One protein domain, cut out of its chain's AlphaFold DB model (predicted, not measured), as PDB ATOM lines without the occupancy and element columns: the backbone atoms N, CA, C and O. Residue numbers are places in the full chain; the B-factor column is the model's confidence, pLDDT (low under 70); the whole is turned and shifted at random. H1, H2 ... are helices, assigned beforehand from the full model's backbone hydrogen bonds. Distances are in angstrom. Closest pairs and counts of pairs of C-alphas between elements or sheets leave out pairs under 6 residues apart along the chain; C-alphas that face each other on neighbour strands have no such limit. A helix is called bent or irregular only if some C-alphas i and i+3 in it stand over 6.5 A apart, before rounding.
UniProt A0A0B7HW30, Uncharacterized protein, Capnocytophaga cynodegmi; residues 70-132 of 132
ATOM      1  N   PRO A  70     174.695 275.763 177.894       94.19
ATOM      2  CA  PRO A  70     173.419 276.344 178.322       94.19
ATOM      3  C   PRO A  70     172.263 276.025 177.360       94.19
ATOM      4  O   PRO A  70     171.122 275.832 177.777       94.19
ATOM      5  N   LYS A  71     172.557 275.921 176.056       95.50
ATOM      6  CA  LYS A  71     171.573 275.591 175.016       95.50
ATOM      7  C   LYS A  71     171.094 274.140 175.112       95.50
ATOM      8  O   LYS A  71     169.890 273.903 175.008       95.50
ATOM      9  N   ALA A  72     172.008 273.184 175.290       94.25
ATOM     10  CA  ALA A  72     171.673 271.767 175.458       94.25
ATOM     11  C   ALA A  72     170.889 271.529 176.756       94.25
ATOM     12  O   ALA A  72     169.859 270.850 176.737       94.25
ATOM     13  N   LEU A  73     171.312 272.178 177.843       95.25
ATOM     14  CA  LEU A  73     170.636 272.116 179.133       95.25
ATOM     15  C   LEU A  73     169.207 272.654 179.039       95.25
ATOM     16  O   LEU A  73     168.265 271.956 179.405       95.25
ATOM     17  N   LYS A  74     169.025 273.853 178.466       96.19
ATOM     18  CA  LYS A  74     167.700 274.459 178.280       96.19
ATOM     19  C   LYS A  74     166.774 273.561 177.460       96.19
ATOM     20  O   LYS A  74     165.624 273.375 177.838       96.19
ATOM     21  N   LYS A  75     167.260 272.997 176.349       95.69
ATOM     22  CA  LYS A  75     166.462 272.081 175.520       95.69
ATOM     23  C   LYS A  75     166.042 270.837 176.291       95.69
ATOM     24  O   LYS A  75     164.868 270.496 176.278       95.69
ATOM     25  N   THR A  76     166.986 270.206 176.984       95.62
ATOM     26  CA  THR A  76     166.701 269.024 177.805       95.62
ATOM     27  C   THR A  76     165.658 269.349 178.866       95.62
ATOM     28  O   THR A  76     164.676 268.630 178.991       95.62
ATOM     29  N   LEU A  77     165.812 270.474 179.569       95.62
ATOM     30  CA  LEU A  77     164.866 270.905 180.594       95.62
ATOM     31  C   LEU A  77     163.464 271.152 180.022       95.62
ATOM     32  O   LEU A  77     162.485 270.734 180.626       95.62
ATOM     33  N   ILE A  78     163.361 271.785 178.849       97.00
ATOM     34  CA  ILE A  78     162.072 272.018 178.183       97.00
ATOM     35  C   ILE A  78     161.422 270.693 177.776       97.00
ATOM     36  O   ILE A  78     160.241 270.498 178.041       97.00
ATOM     37  N   TYR A  79     162.166 269.783 177.146       94.69
ATOM     38  CA  TYR A  79     161.605 268.519 176.665       94.69
ATOM     39  C   TYR A  79     161.217 267.588 177.815       94.69
ATOM     40  O   TYR A  79     160.103 267.067 177.825       94.69
ATOM     41  N   THR A  80     162.086 267.437 178.815       95.56
ATOM     42  CA  THR A  80     161.778 266.657 180.017       95.56
ATOM     43  C   THR A  80     160.648 267.304 180.812       95.56
ATOM     44  O   THR A  80     159.745 266.606 181.255       95.56
ATOM     45  N   GLY A  81     160.644 268.632 180.949       97.06
ATOM     46  CA  GLY A  81     159.569 269.363 181.618       97.06
ATOM     47  C   GLY A  81     158.221 269.167 180.928       97.06
ATOM     48  O   GLY A  81     157.244 268.826 181.588       97.06
ATOM     49  N   ALA A  82     158.167 269.295 179.600       97.12
ATOM     50  CA  ALA A  82     156.955 269.037 178.826       97.12
ATOM     51  C   ALA A  82     156.470 267.586 178.983       97.12
ATOM     52  O   ALA A  82     155.279 267.357 179.183       97.12
ATOM     53  N   PHE A  83     157.387 266.613 178.957       97.38
ATOM     54  CA  PHE A  83     157.060 265.210 179.207       97.38
ATOM     55  C   PHE A  83     156.457 265.004 180.605       97.38
ATOM     56  O   PHE A  83     155.395 264.398 180.728       97.38
ATOM     57  N   VAL A  84     157.078 265.565 181.649       97.94
ATOM     58  CA  VAL A  84     156.581 265.479 183.032       97.94
ATOM     59  C   VAL A  84     155.210 266.137 183.177       97.94
ATOM     60  O   VAL A  84     154.344 265.572 183.840       97.94
ATOM     61  N   VAL A  85     154.975 267.284 182.534       98.19
ATOM     62  CA  VAL A  85     153.656 267.939 182.528       98.19
ATOM     63  C   VAL A  85     152.603 267.033 181.895       98.19
ATOM     64  O   VAL A  85     151.533 266.863 182.472       98.19
ATOM     65  N   ILE A  86     152.902 266.405 180.754       98.12
ATOM     66  CA  ILE A  86     151.964 265.486 180.097       98.12
ATOM     67  C   ILE A  86     151.664 264.286 180.994       98.12
ATOM     68  O   ILE A  86     150.497 263.946 181.168       98.12
ATOM     69  N   VAL A  87     152.681 263.667 181.598       97.75
ATOM     70  CA  VAL A  87     152.489 262.536 182.520       97.75
ATOM     71  C   VAL A  87     151.687 262.959 183.752       97.75
ATOM     72  O   VAL A  87     150.751 262.262 184.135       97.75
ATOM     73  N   GLY A  88     151.993 264.117 184.340       97.38
ATOM     74  CA  GLY A  88     151.280 264.651 185.500       97.38
ATOM     75  C   GLY A  88     149.810 264.948 185.204       97.38
ATOM     76  O   GLY A  88     148.938 264.536 185.966       97.38
ATOM     77  N   LEU A  89     149.519 265.583 184.065       97.75
ATOM     78  CA  LEU A  89     148.144 265.797 183.603       97.75
ATOM     79  C   LEU A  89     147.442 264.465 183.333       97.75
ATOM     80  O   LEU A  89     146.311 264.267 183.760       97.75
ATOM     81  N   SER A  90     148.129 263.522 182.692       98.00
ATOM     82  CA  SER A  90     147.578 262.193 182.416       98.00
ATOM     83  C   SER A  90     147.218 261.453 183.701       98.00
ATOM     84  O   SER A  90     146.172 260.822 183.758       98.00
ATOM     85  N   TYR A  91     148.035 261.574 184.749       97.25
ATOM     86  CA  TYR A  91     147.740 261.015 186.067       97.25
ATOM     87  C   TYR A  91     146.586 261.731 186.778       97.25
ATOM     88  O   TYR A  91     145.793 261.081 187.459       97.25
ATOM     89  N   ALA A  92     146.452 263.048 186.602       96.69
ATOM     90  CA  ALA A  92     145.331 263.814 187.146       96.69
ATOM     91  C   ALA A  92     143.984 263.399 186.525       96.69
ATOM     92  O   ALA A  92     142.982 263.352 187.235       96.69
ATOM     93  N   PHE A  93     143.971 263.056 185.234       96.19
ATOM     94  CA  PHE A  93     142.784 262.568 184.517       96.19
ATOM     95  C   PHE A  93     142.627 261.039 184.529       96.19
ATOM     96  O   PHE A  93     141.631 260.526 184.020       96.19
ATOM     97  N   ALA A  94     143.589 260.302 185.086       97.19
ATOM     98  CA  ALA A  94     143.539 258.849 185.154       97.19
ATOM     99  C   ALA A  94     142.479 258.371 186.154       97.19
ATOM    100  O   ALA A  94     142.431 258.836 187.299       97.19
ATOM    101  N   GLY A  95     141.664 257.411 185.714       93.94
ATOM    102  CA  GLY A  95     140.705 256.701 186.558       93.94
ATOM    103  C   GLY A  95     141.313 255.463 187.225       93.94
ATOM    104  O   GLY A  95     142.422 255.049 186.885       93.94
ATOM    105  N   GLY A  96     140.561 254.867 188.152       93.56
ATOM    106  CA  GLY A  96     140.988 253.707 188.944       93.56
ATOM    107  C   GLY A  96     141.801 254.084 190.186       93.56
ATOM    108  O   GLY A  96     142.094 255.259 190.422       93.56
ATOM    109  N   ASP A  97     142.182 253.066 190.960       93.56
ATOM    110  CA  ASP A  97     142.925 253.205 192.216       93.56
ATOM    111  C   ASP A  97     144.239 252.412 192.197       93.56
ATOM    112  O   ASP A  97     144.387 251.404 191.502       93.56
ATOM    113  N   GLY A  98     145.232 252.885 192.957       94.88
ATOM    114  CA  GLY A  98     146.541 252.234 193.049       94.88
ATOM    115  C   GLY A  98     147.158 251.985 191.671       94.88
ATOM    116  O   GLY A  98     147.243 252.901 190.854       94.88
ATOM    117  N   THR A  99     147.573 250.742 191.406       96.44
ATOM    118  CA  THR A  99     148.224 250.324 190.153       96.44
ATOM    119  C   THR A  99     147.390 250.620 188.908       96.44
ATOM    120  O   THR A  99     147.957 251.033 187.896       96.44
ATOM    121  N   GLU A 100     146.063 250.481 188.972       97.00
ATOM    122  CA  GLU A 100     145.176 250.756 187.833       97.00
ATOM    123  C   GLU A 100     145.288 252.212 187.380       97.00
ATOM    124  O   GLU A 100     145.369 252.490 186.182       97.00
ATOM    125  N   LYS A 101     145.421 253.136 188.338       97.19
ATOM    126  CA  LYS A 101     145.609 254.557 188.051       97.19
ATOM    127  C   LYS A 101     146.928 254.841 187.342       97.19
ATOM    128  O   LYS A 101     146.955 255.625 186.395       97.19
ATOM    129  N   LEU A 102     148.025 254.195 187.754       97.06
ATOM    130  CA  LEU A 102     149.317 254.336 187.065       97.06
ATOM    131  C   LEU A 102     149.246 253.801 185.630       97.06
ATOM    132  O   LEU A 102     149.781 254.431 184.718       97.06
ATOM    133  N   VAL A 103     148.562 252.672 185.422       97.75
ATOM    134  CA  VAL A 103     148.363 252.089 184.087       97.75
ATOM    135  C   VAL A 103     147.513 253.017 183.216       97.75
ATOM    136  O   VAL A 103     147.914 253.331 182.095       97.75
ATOM    137  N   SER A 104     146.392 253.527 183.738       97.69
ATOM    138  CA  SER A 104     145.541 254.489 183.028       97.69
ATOM    139  C   SER A 104     146.304 255.773 182.687       97.69
ATOM    140  O   SER A 104     146.194 256.262 181.564       97.69
ATOM    141  N   ALA A 105     147.113 256.304 183.606       98.06
ATOM    142  CA  ALA A 105     147.946 257.483 183.366       98.06
ATOM    143  C   ALA A 105     149.007 257.233 182.283       98.06
ATOM    144  O   ALA A 105     149.226 258.074 181.405       98.06
ATOM    145  N   GLY A 106     149.648 256.061 182.315       97.44
ATOM    146  CA  GLY A 106     150.599 255.628 181.294       97.44
ATOM    147  C   GLY A 106     149.951 255.551 179.913       97.44
ATOM    148  O   GLY A 106     150.498 256.067 178.942       97.44
ATOM    149  N   LEU A 107     148.742 254.997 179.833       98.06
ATOM    150  CA  LEU A 107     148.013 254.872 178.577       98.06
ATOM    151  C   LEU A 107     147.559 256.235 178.022       98.06
ATOM    152  O   LEU A 107     147.758 256.512 176.839       98.06
ATOM    153  N   ILE A 108     147.016 257.116 178.870       98.12
ATOM    154  CA  ILE A 108     146.621 258.480 178.473       98.12
ATOM    155  C   ILE A 108     147.842 259.267 177.969       98.12
ATOM    156  O   ILE A 108     147.795 259.849 176.884       98.12
ATOM    157  N   SER A 109     148.955 259.240 178.711       98.19
ATOM    158  CA  SER A 109     150.179 259.948 178.310       98.19
ATOM    159  C   SER A 109     150.746 259.415 176.993       98.19
ATOM    160  O   SER A 109     151.143 260.206 176.133       98.19
ATOM    161  N   PHE A 110     150.708 258.095 176.785       97.94
ATOM    162  CA  PHE A 110     151.098 257.462 175.529       97.94
ATOM    163  C   PHE A 110     150.244 257.943 174.351       97.94
ATOM    164  O   PHE A 110     150.802 258.324 173.319       97.94
ATOM    165  N   TYR A 111     148.914 257.977 174.492       97.81
ATOM    166  CA  TYR A 111     148.033 258.439 173.418       97.81
ATOM    167  C   TYR A 111     148.259 259.911 173.068       97.81
ATOM    168  O   TYR A 111     148.331 260.248 171.882       97.81
ATOM    169  N   ILE A 112     148.435 260.778 174.071       97.81
ATOM    170  CA  ILE A 112     148.737 262.201 173.856       97.81
ATOM    171  C   ILE A 112     150.050 262.349 173.081       97.81
ATOM    172  O   ILE A 112     150.083 262.979 172.023       97.81
ATOM    173  N   LEU A 113     151.129 261.741 173.580       97.19
ATOM    174  CA  LEU A 113     152.459 261.857 172.981       97.19
ATOM    175  C   LEU A 113     152.500 261.280 171.566       97.19
ATOM    176  O   LEU A 113     153.067 261.905 170.673       97.19
ATOM    177  N   THR A 114     151.876 260.124 171.349       97.38
ATOM    178  CA  THR A 114     151.861 259.456 170.043       97.38
ATOM    179  C   THR A 114     151.085 260.270 169.018       97.38
ATOM    180  O   THR A 114     151.579 260.487 167.914       97.38
ATOM    181  N   THR A 115     149.910 260.791 169.383       97.69
ATOM    182  CA  THR A 115     149.101 261.621 168.477       97.69
ATOM    183  C   THR A 115     149.853 262.889 168.077       97.69
ATOM    184  O   THR A 115     149.924 263.223 166.893       97.69
ATOM    185  N   VAL A 116     150.487 263.561 169.044       96.69
ATOM    186  CA  VAL A 116     151.320 264.744 168.781       96.69
ATOM    187  C   VAL A 116     152.514 264.389 167.895       96.69
ATOM    188  O   VAL A 116     152.789 265.103 166.930       96.69
ATOM    189  N   ALA A 117     153.209 263.285 168.174       95.44
ATOM    190  CA  ALA A 117     154.357 262.846 167.389       95.44
ATOM    191  C   ALA A 117     153.975 262.559 165.931       95.44
ATOM    192  O   ALA A 117     154.618 263.080 165.020       95.44
ATOM    193  N   VAL A 118     152.903 261.796 165.704       97.31
ATOM    194  CA  VAL A 118     152.400 261.497 164.356       97.31
ATOM    195  C   VAL A 118     152.004 262.785 163.634       97.31
ATOM    196  O   VAL A 118     152.433 262.997 162.501       97.31
ATOM    197  N   GLY A 119     151.269 263.686 164.292       97.06
ATOM    198  CA  GLY A 119     150.892 264.977 163.712       97.06
ATOM    199  C   GLY A 119     152.103 265.818 163.292       97.06
ATOM    200  O   GLY A 119     152.153 266.319 162.168       97.06
ATOM    201  N   LEU A 120     153.121 265.919 164.152       95.81
ATOM    202  CA  LEU A 120     154.360 266.640 163.844       95.81
ATOM    203  C   LEU A 120     155.141 266.002 162.690       95.81
ATOM    204  O   LEU A 120     155.692 266.727 161.859       95.81
ATOM    205  N   LEU A 121     155.179 264.670 162.611       96.38
ATOM    206  CA  LEU A 121     155.827 263.955 161.511       96.38
ATOM    207  C   LEU A 121     155.120 264.208 160.177       96.38
ATOM    208  O   LEU A 121     155.795 264.483 159.188       96.38
ATOM    209  N   VAL A 122     153.783 264.187 160.155       95.62
ATOM    210  CA  VAL A 122     152.991 264.489 158.951       95.62
ATOM    211  C   VAL A 122     153.234 265.926 158.489       95.62
ATOM    212  O   VAL A 122     153.572 266.148 157.327       95.62
ATOM    213  N   VAL A 123     153.141 266.902 159.398       95.38
ATOM    214  CA  VAL A 123     153.388 268.320 159.078       95.38
ATOM    215  C   VAL A 123     154.817 268.534 158.574       95.38
ATOM    216  O   VAL A 123     155.020 269.224 157.575       95.38
ATOM    217  N   SER A 124     155.807 267.924 159.230       94.12
ATOM    218  CA  SER A 124     157.211 267.975 158.807       94.12
ATOM    219  C   SER A 124     157.404 267.363 157.416       94.12
ATOM    220  O   SER A 124     158.050 267.968 156.562       94.12
ATOM    221  N   GLY A 125     156.791 266.204 157.155       91.56
ATOM    222  CA  GLY A 125     156.842 265.525 155.863       91.56
ATOM    223  C   GLY A 125     156.268 266.372 154.728       91.56
ATOM    224  O   GLY A 125     156.940 266.570 153.718       91.56
ATOM    225  N   ILE A 126     155.072 266.941 154.920       93.19
ATOM    226  CA  ILE A 126     154.433 267.833 153.938       93.19
ATOM    227  C   ILE A 126     155.302 269.069 153.698       93.19
ATOM    228  O   ILE A 126     155.591 269.415 152.555       93.19
ATOM    229  N   LYS A 127     155.766 269.720 154.769       92.25
ATOM    230  CA  LYS A 127     156.602 270.919 154.667       92.25
ATOM    231  C   LYS A 127     157.886 270.648 153.880       92.25
ATOM    232  O   LYS A 127     158.241 271.439 153.014       92.25
ATOM    233  N   ASN A 128     158.559 269.534 154.152       91.56
ATOM    234  CA  ASN A 128     159.791 269.167 153.453       91.56
ATOM    235  C   ASN A 128     159.544 268.796 151.981       91.56
ATOM    236  O   ASN A 128     160.438 268.979 151.162       91.56
ATOM    237  N   ALA A 129     158.353 268.296 151.638       87.94
ATOM    238  CA  ALA A 129     157.969 268.011 150.257       87.94
ATOM    239  C   ALA A 129     157.597 269.278 149.462       87.94
ATOM    240  O   ALA A 129     157.877 269.340 148.270       87.94
ATOM    241  N   LEU A 130     156.985 270.274 150.114       82.81
ATOM    242  CA  LEU A 130     156.538 271.524 149.481       82.81
ATOM    243  C   LEU A 130     157.626 272.602 149.383       82.81
ATOM    244  O   LEU A 130     157.562 273.436 148.492       82.81
ATOM    245  N   ILE A 131     158.590 272.618 150.308       81.94
ATOM    246  CA  ILE A 131     159.697 273.599 150.334       81.94
ATOM    247  C   ILE A 131     160.913 273.084 149.532       81.94
ATOM    248  O   ILE A 131     162.018 273.608 149.654       81.94
ATOM    249  N   LYS A 132     160.726 272.042 148.720       52.00
ATOM    250  CA  LYS A 132     161.753 271.582 147.787       52.00
ATOM    251  C   LYS A 132     161.841 272.493 146.569       52.00
ATOM    252  O   LYS A 132     160.771 272.864 146.042       52.00
TER     253      LYS A 132
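Overview. This is residues 70 to 132 of the 132 residues of an uncharacterized protein of Capnocytophaga cynodegmi (UniProt A0A0B7HW30). Two long helices make a V: the last part of H1 meets the first half of H2 near the end where a short loop joins them, and the other ends spread far from each other. The free ends, residues 70 to 82 of H1 and residues 114 to 132, mostly H2, stick out as the two open arms. The printed part has 63 residues with two named helices, H1 then H2, and no named strand; the class is all helix. It is only just loose, close to extended, with a radius of gyration of the C-alphas of 15.7 A, and its flat outline spans 52 by 31 by 12 A.

Along the chain. Find C-alpha 70 at (173.419, 276.344, 178.322); from there H1, residues 70 to 92, runs 32.0 A to C-alpha 92 at (145.331, 263.814, 187.146). Go on through the six residues of the link to Thr 99, where H2, residues 99 to 130, begins. H2 is the longest helix and runs 46.6 A to C-alpha 130 at (156.538, 271.524, 149.481). Neither helix is bent.

Arrangement. Look at Tyr 91 and Ala 105, whose C-alphas, 4.5 A apart, are the closest of H1 and H2. The two helices touch, with 16 pairs of C-alphas within 8 A. H1 touches H2 with residues 86 to 92 alone, and H2 touches H1 with residues 101 to 112 alone. Their lines stand at a steep tilt of 50 degrees, and they run opposite ways. Their centres are 14.8 A apart. In the backbones of H1 and H2, every O i to N i+4 pair is within hydrogen-bond range.

Size, cuts and confidence. Look at Asp 97, in the link, and Lys 132, the chain's last residue: their C-alphas are the two farthest apart, at 51.6 A. The first and last printed C-alphas, those of Pro 70 and Lys 132, are 33.0 A apart. The printed part has no cut, and the link from H1 to H2 is short. The mean pLDDT of the printed part is 95.0, and residue 132 is the one printed residue under 70.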